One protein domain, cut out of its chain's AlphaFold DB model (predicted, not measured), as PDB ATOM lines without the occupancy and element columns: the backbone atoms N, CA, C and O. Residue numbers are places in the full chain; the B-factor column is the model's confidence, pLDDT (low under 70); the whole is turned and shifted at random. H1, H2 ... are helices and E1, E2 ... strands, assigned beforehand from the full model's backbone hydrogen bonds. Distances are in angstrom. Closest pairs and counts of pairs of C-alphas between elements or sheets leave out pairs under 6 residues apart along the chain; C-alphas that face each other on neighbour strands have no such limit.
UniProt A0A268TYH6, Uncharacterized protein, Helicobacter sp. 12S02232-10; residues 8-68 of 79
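Overview. This is residues 8 to 68 of the 79 residues of an uncharacterized protein of Helicobacter sp. 12S02232-10 (UniProt A0A268TYH6). A short two-strand ribbon, E1 and E2, brings the two ends of the printed part together, and four helices loop round from one strand to the other. H3 packs near E1 and H4 near E2, while H1 and H2 make a corner beyond the ribbon. The 61 printed residues include, in order, E1, H1, H2, H3, H4 and E2; the sheet, order E1 - E2, is antiparallel, and the class is mostly helix. The whole is compact, with a radius of gyration of the C-alphas of 10.8 A and spans of 29 by 22 by 17 A.

Along the chain. Find C-alpha 8 at (176.955, 141.712, 152.507), where E1, residues 8 to 10, begins. Its neighbour E2, residues 63 to 67, runs 12.2 A to C-alpha 67 at (178.857, 146.256, 158.355). H3, residues 33 to 43, is the longest helix, 15.4 A from C-alpha 33 at (170.131, 134.203, 140.946). H1 spans residues 12 to 19, 9.8 A; H2 residues 22 to 28, 9.9 A; H4 residues 52 to 59, 10.5 A.

Arrangement. Look first between E1 and E2, where N 9 and O 64 are 2.9 A apart, within hydrogen-bond range. The closest C-alphas of E1 and H3, Tyr 8 and Ile 40, are 5.8 A apart; those of H4 and E2, Leu 57 and Ile 63, also 5.8 A. H3 and H4 are close but not clearly touching, C-alphas 39 and 54 being closest at 7.8 A. H1 and H2 touch only at the corner, closest at C-alphas 19 and 25, 5.3 A, with a shallow tilt of 26 degrees, the same way. H2 and H3 only just touch, only at the corner, with 3 pairs of C-alphas within 8 A, the closest 26 and 33, 5.8 A. H1 and H4 are apart. In H1, H2, H3 and H4 every O i to N i+4 pair is within hydrogen-bond range.

Size, cuts and confidence. The C-alphas farthest apart, of Lys 28 and Asp 68, are 30.2 A apart. The printed part has no cut and no long link. Look for pLDDT under 70 at residues 42 to 52 and 67 to 68.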
ATOM      1  N   TYR A   8     176.668 141.324 153.884       76.38
ATOM      2  CA  TYR A   8     176.955 141.712 152.507       76.38
ATOM      3  C   TYR A   8     175.650 142.079 151.808       76.38
ATOM      4  O   TYR A   8     174.634 141.407 152.000       76.38
ATOM      5  N   SER A   9     175.677 143.120 150.981       79.38
ATOM      6  CA  SER A   9     174.512 143.582 150.231       79.38
ATOM      7  C   SER A   9     174.888 143.884 148.781       79.38
ATOM      8  O   SER A   9     175.983 144.391 148.522       79.38
ATOM      9  N   PRO A  10     174.019 143.568 147.803       85.25
ATOM     10  CA  PRO A  10     174.256 143.954 146.420       85.25
ATOM     11  C   PRO A  10     174.185 145.480 146.265       85.25
ATOM     12  O   PRO A  10     173.184 146.107 146.621       85.25
ATOM     13  N   CYS A  11     175.224 146.072 145.679       86.25
ATOM     14  CA  CYS A  11     175.286 147.493 145.364       86.25
ATOM     15  C   CYS A  11     174.393 147.798 144.158       86.25
ATOM     16  O   CYS A  11     174.796 147.670 143.002       86.25
ATOM     17  N   ARG A  12     173.143 148.182 144.428       80.94
ATOM     18  CA  ARG A  12     172.152 148.442 143.374       80.94
ATOM     19  C   ARG A  12     172.575 149.555 142.416       80.94
ATOM     20  O   ARG A  12     172.278 149.413 141.241       80.94
ATOM     21  N   GLY A  13     173.275 150.589 142.894       84.50
ATOM     22  CA  GLY A  13     173.763 151.691 142.055       84.50
ATOM     23  C   GLY A  13     174.712 151.191 140.969       84.50
ATOM     24  O   GLY A  13     174.370 151.220 139.793       84.50
ATOM     25  N   LYS A  14     175.836 150.588 141.369       85.62
ATOM     26  CA  LYS A  14     176.834 150.073 140.421       85.62
ATOM     27  C   LYS A  14     176.287 148.975 139.504       85.62
ATOM     28  O   LYS A  14     176.604 148.916 138.323       85.62
ATOM     29  N   ILE A  15     175.427 148.103 140.037       87.56
ATOM     30  CA  ILE A  15     174.765 147.063 139.236       87.56
ATOM     31  C   ILE A  15     173.800 147.678 138.214       87.56
ATOM     32  O   ILE A  15     173.659 147.138 137.117       87.56
ATOM     33  N   ALA A  16     173.110 148.765 138.560       86.56
ATOM     34  CA  ALA A  16     172.223 149.453 137.634       86.56
ATOM     35  C   ALA A  16     173.000 150.140 136.508       86.56
ATOM     36  O   ALA A  16     172.571 150.064 135.362       86.56
ATOM     37  N   GLU A  17     174.161 150.719 136.806       88.38
ATOM     38  CA  GLU A  17     175.005 151.352 135.788       88.38
ATOM     39  C   GLU A  17     175.605 150.336 134.807       88.38
ATOM     40  O   GLU A  17     175.480 150.499 133.597       88.38
ATOM     41  N   ASP A  18     176.191 149.245 135.305       87.44
ATOM     42  CA  ASP A  18     176.943 148.307 134.456       87.44
ATOM     43  C   ASP A  18     176.041 147.222 133.818       87.44
ATOM     44  O   ASP A  18     176.249 146.745 132.696       87.44
ATOM     45  N   PHE A  19     174.980 146.826 134.534       85.94
ATOM     46  CA  PHE A  19     174.119 145.698 134.170       85.94
ATOM     47  C   PHE A  19     172.624 146.027 134.088       85.94
ATOM     48  O   PHE A  19     171.855 145.122 133.757       85.94
ATOM     49  N   LEU A  20     172.169 147.252 134.373       86.06
ATOM     50  CA  LEU A  20     170.758 147.648 134.587       86.06
ATOM     51  C   LEU A  20     170.117 147.066 135.855       86.06
ATOM     52  O   LEU A  20     169.409 147.769 136.571       86.06
ATOM     53  N   ASN A  21     170.308 145.775 136.144       87.44
ATOM     54  CA  ASN A  21     169.769 145.138 137.346       87.44
ATOM     55  C   ASN A  21     170.481 143.820 137.705       87.44
ATOM     56  O   ASN A  21     171.155 143.185 136.892       87.44
ATOM     57  N   VAL A  22     170.248 143.353 138.939       83.31
ATOM     58  CA  VAL A  22     170.834 142.113 139.490       83.31
ATOM     59  C   VAL A  22     170.506 140.884 138.636       83.31
ATOM     60  O   VAL A  22     171.335 139.985 138.503       83.31
ATOM     61  N   ARG A  23     169.306 140.820 138.039       85.94
ATOM     62  CA  ARG A  23     168.886 139.686 137.197       85.94
ATOM     63  C   ARG A  23     169.754 139.598 135.945       85.94
ATOM     64  O   ARG A  23     170.185 138.507 135.579       85.94
ATOM     65  N   ASN A  24     170.021 140.737 135.323       88.44
ATOM     66  CA  ASN A  24     170.823 140.831 134.116       88.44
ATOM     67  C   ASN A  24     172.308 140.577 134.412       88.44
ATOM     68  O   ASN A  24     172.951 139.846 133.665       88.44
ATOM     69  N   MET A  25     172.818 141.067 135.549       87.38
ATOM     70  CA  MET A  25     174.159 140.732 136.044       87.38
ATOM     71  C   MET A  25     174.322 139.221 136.230       87.38
ATOM     72  O   MET A  25     175.238 138.614 135.682       87.38
ATOM     73  N   CYS A  26     173.382 138.584 136.937       86.31
ATOM     74  CA  CYS A  26     173.367 137.133 137.120       86.31
ATOM     75  C   CYS A  26     173.333 136.393 135.770       86.31
ATOM     76  O   CYS A  26     174.066 135.424 135.579       86.31
ATOM     77  N   LYS A  27     172.536 136.877 134.807       87.31
ATOM     78  CA  LYS A  27     172.447 136.301 133.457       87.31
ATOM     79  C   LYS A  27     173.763 136.441 132.678       87.31
ATOM     80  O   LYS A  27     174.237 135.440 132.145       87.31
ATOM     81  N   LYS A  28     174.379 137.631 132.653       86.31
ATOM     82  CA  LYS A  28     175.668 137.889 131.977       86.31
ATOM     83  C   LYS A  28     176.804 137.064 132.584       86.31
ATOM     84  O   LYS A  28     177.561 136.436 131.854       86.31
ATOM     85  N   LEU A  29     176.886 137.004 133.912       81.81
ATOM     86  CA  LEU A  29     177.941 136.272 134.625       81.81
ATOM     87  C   LEU A  29     177.696 134.753 134.693       81.81
ATOM     88  O   LEU A  29     178.517 134.010 135.252       81.81
ATOM     89  N   LYS A  30     176.568 134.288 134.132       84.88
ATOM     90  CA  LYS A  30     176.088 132.901 134.203       84.88
ATOM     91  C   LYS A  30     176.055 132.388 135.648       84.88
ATOM     92  O   LYS A  30     176.488 131.275 135.941       84.88
ATOM     93  N   ILE A  31     175.582 133.229 136.565       82.19
ATOM     94  CA  ILE A  31     175.399 132.903 137.978       82.19
ATOM     95  C   ILE A  31     173.899 132.699 138.214       82.19
ATOM     96  O   ILE A  31     173.108 133.589 137.899       82.19
ATOM     97  N   PRO A  32     173.468 131.563 138.789       83.06
ATOM     98  CA  PRO A  32     172.077 131.397 139.179       83.06
ATOM     99  C   PRO A  32     171.718 132.463 140.212       83.06
ATOM    100  O   PRO A  32     172.409 132.598 141.223       83.06
ATOM    101  N   ARG A  33     170.615 133.185 139.998       81.94
ATOM    102  CA  ARG A  33     170.131 134.203 140.946       81.94
ATOM    103  C   ARG A  33     170.031 133.636 142.366       81.94
ATOM    104  O   ARG A  33     170.464 134.275 143.315       81.94
ATOM    105  N   ASP A  34     169.530 132.412 142.493       82.06
ATOM    106  CA  ASP A  34     169.407 131.716 143.773       82.06
ATOM    107  C   ASP A  34     170.770 131.484 144.447       82.06
ATOM    108  O   ASP A  34     170.943 131.767 145.631       82.06
ATOM    109  N   SER A  35     171.779 131.074 143.668       78.25
ATOM    110  CA  SER A  35     173.165 130.973 144.142       78.25
ATOM    111  C   SER A  35     173.717 132.325 144.565       78.25
ATOM    112  O   SER A  35     174.371 132.392 145.594       78.25
ATOM    113  N   PHE A  36     173.448 133.404 143.830       81.31
ATOM    114  CA  PHE A  36     173.920 134.742 144.188       81.31
ATOM    115  C   PHE A  36     173.407 135.182 145.569       81.31
ATOM    116  O   PHE A  36     174.203 135.536 146.438       81.31
ATOM    117  N   TYR A  37     172.099 135.072 145.820       78.75
ATOM    118  CA  TYR A  37     171.534 135.407 147.132       78.75
ATOM    119  C   TYR A  37     171.989 134.430 148.226       78.75
ATOM    120  O   TYR A  37     172.327 134.869 149.325       78.75
ATOM    121  N   LYS A  38     172.088 133.124 147.934       77.19
ATOM    122  CA  LYS A  38     172.645 132.126 148.868       77.19
ATOM    123  C   LYS A  38     174.106 132.390 149.214       77.19
ATOM    124  O   LYS A  38     174.511 132.130 150.344       77.19
ATOM    125  N   LEU A  39     174.894 132.890 148.269       72.50
ATOM    126  CA  LEU A  39     176.299 133.239 148.448       72.50
ATOM    127  C   LEU A  39     176.450 134.457 149.360       72.50
ATOM    128  O   LEU A  39     177.229 134.408 150.312       72.50
ATOM    129  N   ILE A  40     175.658 135.504 149.129       75.38
ATOM    130  CA  ILE A  40     175.600 136.689 149.997       75.38
ATOM    131  C   ILE A  40     175.144 136.291 151.410       75.38
ATOM    132  O   ILE A  40     175.811 136.611 152.394       75.38
ATOM    133  N   ALA A  41     174.071 135.501 151.517       70.75
ATOM    134  CA  ALA A  41     173.532 135.033 152.793       70.75
ATOM    135  C   ALA A  41     174.474 134.066 153.538       70.75
ATOM    136  O   ALA A  41     174.593 134.137 154.760       70.75
ATOM    137  N   SER A  42     175.181 133.179 152.829       63.25
ATOM    138  CA  SER A  42     176.171 132.269 153.430       63.25
ATOM    139  C   SER A  42     177.432 132.998 153.883       63.25
ATOM    140  O   SER A  42     178.055 132.583 154.862       63.25
ATOM    141  N   SER A  43     177.797 134.095 153.213       59.53
ATOM    142  CA  SER A  43     178.962 134.910 153.579       59.53
ATOM    143  C   SER A  43     178.785 135.593 154.937       59.53
ATOM    144  O   SER A  43     179.765 135.712 155.668       59.53
ATOM    145  N   LYS A  44     177.537 135.875 155.357       54.91
ATOM    146  CA  LYS A  44     177.187 136.305 156.730       54.91
ATOM    147  C   LYS A  44     177.698 135.343 157.814       54.91
ATOM    148  O   LYS A  44     177.903 135.748 158.950       54.91
ATOM    149  N   LYS A  45     177.920 134.062 157.478       50.94
ATOM    150  CA  LYS A  45     178.416 133.026 158.406       50.94
ATOM    151  C   LYS A  45     179.843 132.546 158.118       50.94
ATOM    152  O   LYS A  45     180.387 131.795 158.927       50.94
ATOM    153  N   ARG A  46     180.459 132.908 156.984       50.16
ATOM    154  CA  ARG A  46     181.780 132.387 156.584       50.16
ATOM    155  C   ARG A  46     182.635 133.460 155.906       50.16
ATOM    156  O   ARG A  46     182.436 133.768 154.740       50.16
ATOM    157  N   LYS A  47     183.702 133.894 156.588       51.72
ATOM    158  CA  LYS A  47     184.779 134.781 156.084       51.72
ATOM    159  C   LYS A  47     185.620 134.169 154.936       51.72
ATOM    160  O   LYS A  47     186.605 134.759 154.510       51.72
ATOM    161  N   LYS A  48     185.277 132.968 154.446       52.62
ATOM    162  CA  LYS A  48     185.986 132.261 153.366       52.62
ATOM    163  C   LYS A  48     185.159 132.277 152.083       52.62
ATOM    164  O   LYS A  48     184.366 131.371 151.827       52.62
ATOM    165  N   PHE A  49     185.421 133.271 151.246       60.41
ATOM    166  CA  PHE A  49     185.028 133.272 149.843       60.41
ATOM    167  C   PHE A  49     185.857 132.222 149.090       60.41
ATOM    168  O   PHE A  49     186.947 132.510 148.612       60.41
ATOM    169  N   LYS A  50     185.375 130.973 149.006       56.28
ATOM    170  CA  LYS A  50     185.997 129.955 148.132       56.28
ATOM    171  C   LYS A  50     185.661 130.161 146.648       56.28
ATOM    172  O   LYS A  50     186.266 129.520 145.801       56.28
ATOM    173  N   ASN A  51     184.687 131.017 146.336       66.38
ATOM    174  CA  ASN A  51     184.230 131.242 144.971       66.38
ATOM    175  C   ASN A  51     184.891 132.502 144.392       66.38
ATOM    176  O   ASN A  51     184.583 133.609 144.833       66.38
ATOM    177  N   ILE A  52     185.786 132.321 143.416       66.56
ATOM    178  CA  ILE A  52     186.568 133.393 142.768       66.56
ATOM    179  C   ILE A  52     185.648 134.495 142.228       66.56
ATOM    180  O   ILE A  52     185.860 135.666 142.527       66.56
ATOM    181  N   LYS A  53     184.534 134.109 141.589       72.00
ATOM    182  CA  LYS A  53     183.542 135.047 141.037       72.00
ATOM    183  C   LYS A  53     182.935 135.979 142.086       72.00
ATOM    184  O   LYS A  53     182.564 137.103 141.784       72.00
ATOM    185  N   LEU A  54     182.792 135.510 143.325       71.38
ATOM    186  CA  LEU A  54     182.208 136.305 144.404       71.38
ATOM    187  C   LEU A  54     183.209 137.324 144.948       71.38
ATOM    188  O   LEU A  54     182.824 138.447 145.255       71.38
ATOM    189  N   LYS A  55     184.489 136.941 145.021       74.56
ATOM    190  CA  LYS A  55     185.571 137.864 145.362       74.56
ATOM    191  C   LYS A  55     185.671 138.967 144.314       74.56
ATOM    192  O   LYS A  55     185.697 140.124 144.695       74.56
ATOM    193  N   GLU A  56     185.624 138.620 143.027       81.25
ATOM    194  CA  GLU A  56     185.600 139.612 141.946       81.25
ATOM    195  C   GLU A  56     184.399 140.551 142.056       81.25
ATOM    196  O   GLU A  56     184.557 141.752 141.895       81.25
ATOM    197  N   LEU A  57     183.203 140.053 142.376       82.25
ATOM    198  CA  LEU A  57     182.024 140.910 142.547       82.25
ATOM    199  C   LEU A  57     182.164 141.906 143.708       82.25
ATOM    200  O   LEU A  57     181.636 143.014 143.624       82.25
ATOM    201  N   ILE A  58     182.852 141.518 144.781       80.62
ATOM    202  CA  ILE A  58     183.150 142.401 145.916       80.62
ATOM    203  C   ILE A  58     184.243 143.404 145.540       80.62
ATOM    204  O   ILE A  58     184.088 144.593 145.790       80.62
ATOM    205  N   ASP A  59     185.312 142.932 144.901       82.62
ATOM    206  CA  ASP A  59     186.462 143.736 144.472       82.62
ATOM    207  C   ASP A  59     186.050 144.807 143.452       82.62
ATOM    208  O   ASP A  59     186.356 145.986 143.592       82.62
ATOM    209  N   ASN A  60     185.194 144.423 142.504       84.06
ATOM    210  CA  ASN A  60     184.564 145.340 141.568       84.06
ATOM    211  C   ASN A  60     183.473 146.208 142.220       84.06
ATOM    212  O   ASN A  60     182.879 147.030 141.535       84.06
ATOM    213  N   GLY A  61     183.152 146.063 143.507       82.62
ATOM    214  CA  GLY A  61     182.176 146.905 144.211       82.62
ATOM    215  C   GLY A  61     180.703 146.645 143.867       82.62
ATOM    216  O   GLY A  61     179.839 147.442 144.229       82.62
ATOM    217  N   TYR A  62     180.379 145.540 143.187       85.12
ATOM    218  CA  TYR A  62     178.989 145.111 142.965       85.12
ATOM    219  C   TYR A  62     178.354 144.531 144.230       85.12
ATOM    220  O   TYR A  62     177.132 144.515 144.364       85.12
ATOM    221  N   ILE A  63     179.165 144.043 145.166       84.62
ATOM    222  CA  ILE A  63     178.729 143.604 146.490       84.62
ATOM    223  C   ILE A  63     179.516 144.408 147.511       84.62
ATOM    224  O   ILE A  63     180.740 144.351 147.539       84.62
ATOM    225  N   ILE A  64     178.801 145.122 148.368       81.75
ATOM    226  CA  ILE A  64     179.402 145.924 149.427       81.75
ATOM    227  C   ILE A  64     179.196 145.249 150.776       81.75
ATOM    228  O   ILE A  64     178.182 144.588 151.028       81.75
ATOM    229  N   TYR A  65     180.186 145.412 151.643       77.56
ATOM    230  CA  TYR A  65     180.058 145.078 153.049       77.56
ATOM    231  C   TYR A  65     179.375 146.251 153.752       77.56
ATOM    232  O   TYR A  65     179.928 147.344 153.787       77.56
ATOM    233  N   VAL A  66     178.167 146.033 154.273       72.31
ATOM    234  CA  VAL A  66     177.367 147.093 154.920       72.31
ATOM    235  C   VAL A  66     177.667 147.180 156.422       72.31
ATOM    236  O   VAL A  66     177.185 148.070 157.104       72.31
ATOM    237  N   GLY A  67     178.522 146.297 156.938       62.53
ATOM    238  CA  GLY A  67     178.857 146.256 158.355       62.53
ATOM    239  C   GLY A  67     178.070 145.206 159.126       62.53
ATOM    240  O   GLY A  67     177.134 144.571 158.629       62.53
ATOM    241  N   ASP A  68     178.512 145.004 160.360       58.25
ATOM    242  CA  ASP A  68     177.623 144.555 161.416       58.25
ATOM    243  C   ASP A  68     176.749 145.742 161.778       58.25
ATOM    244  O   ASP A  68     177.269 146.843 161.947       58.25
TER     245      ASP A  68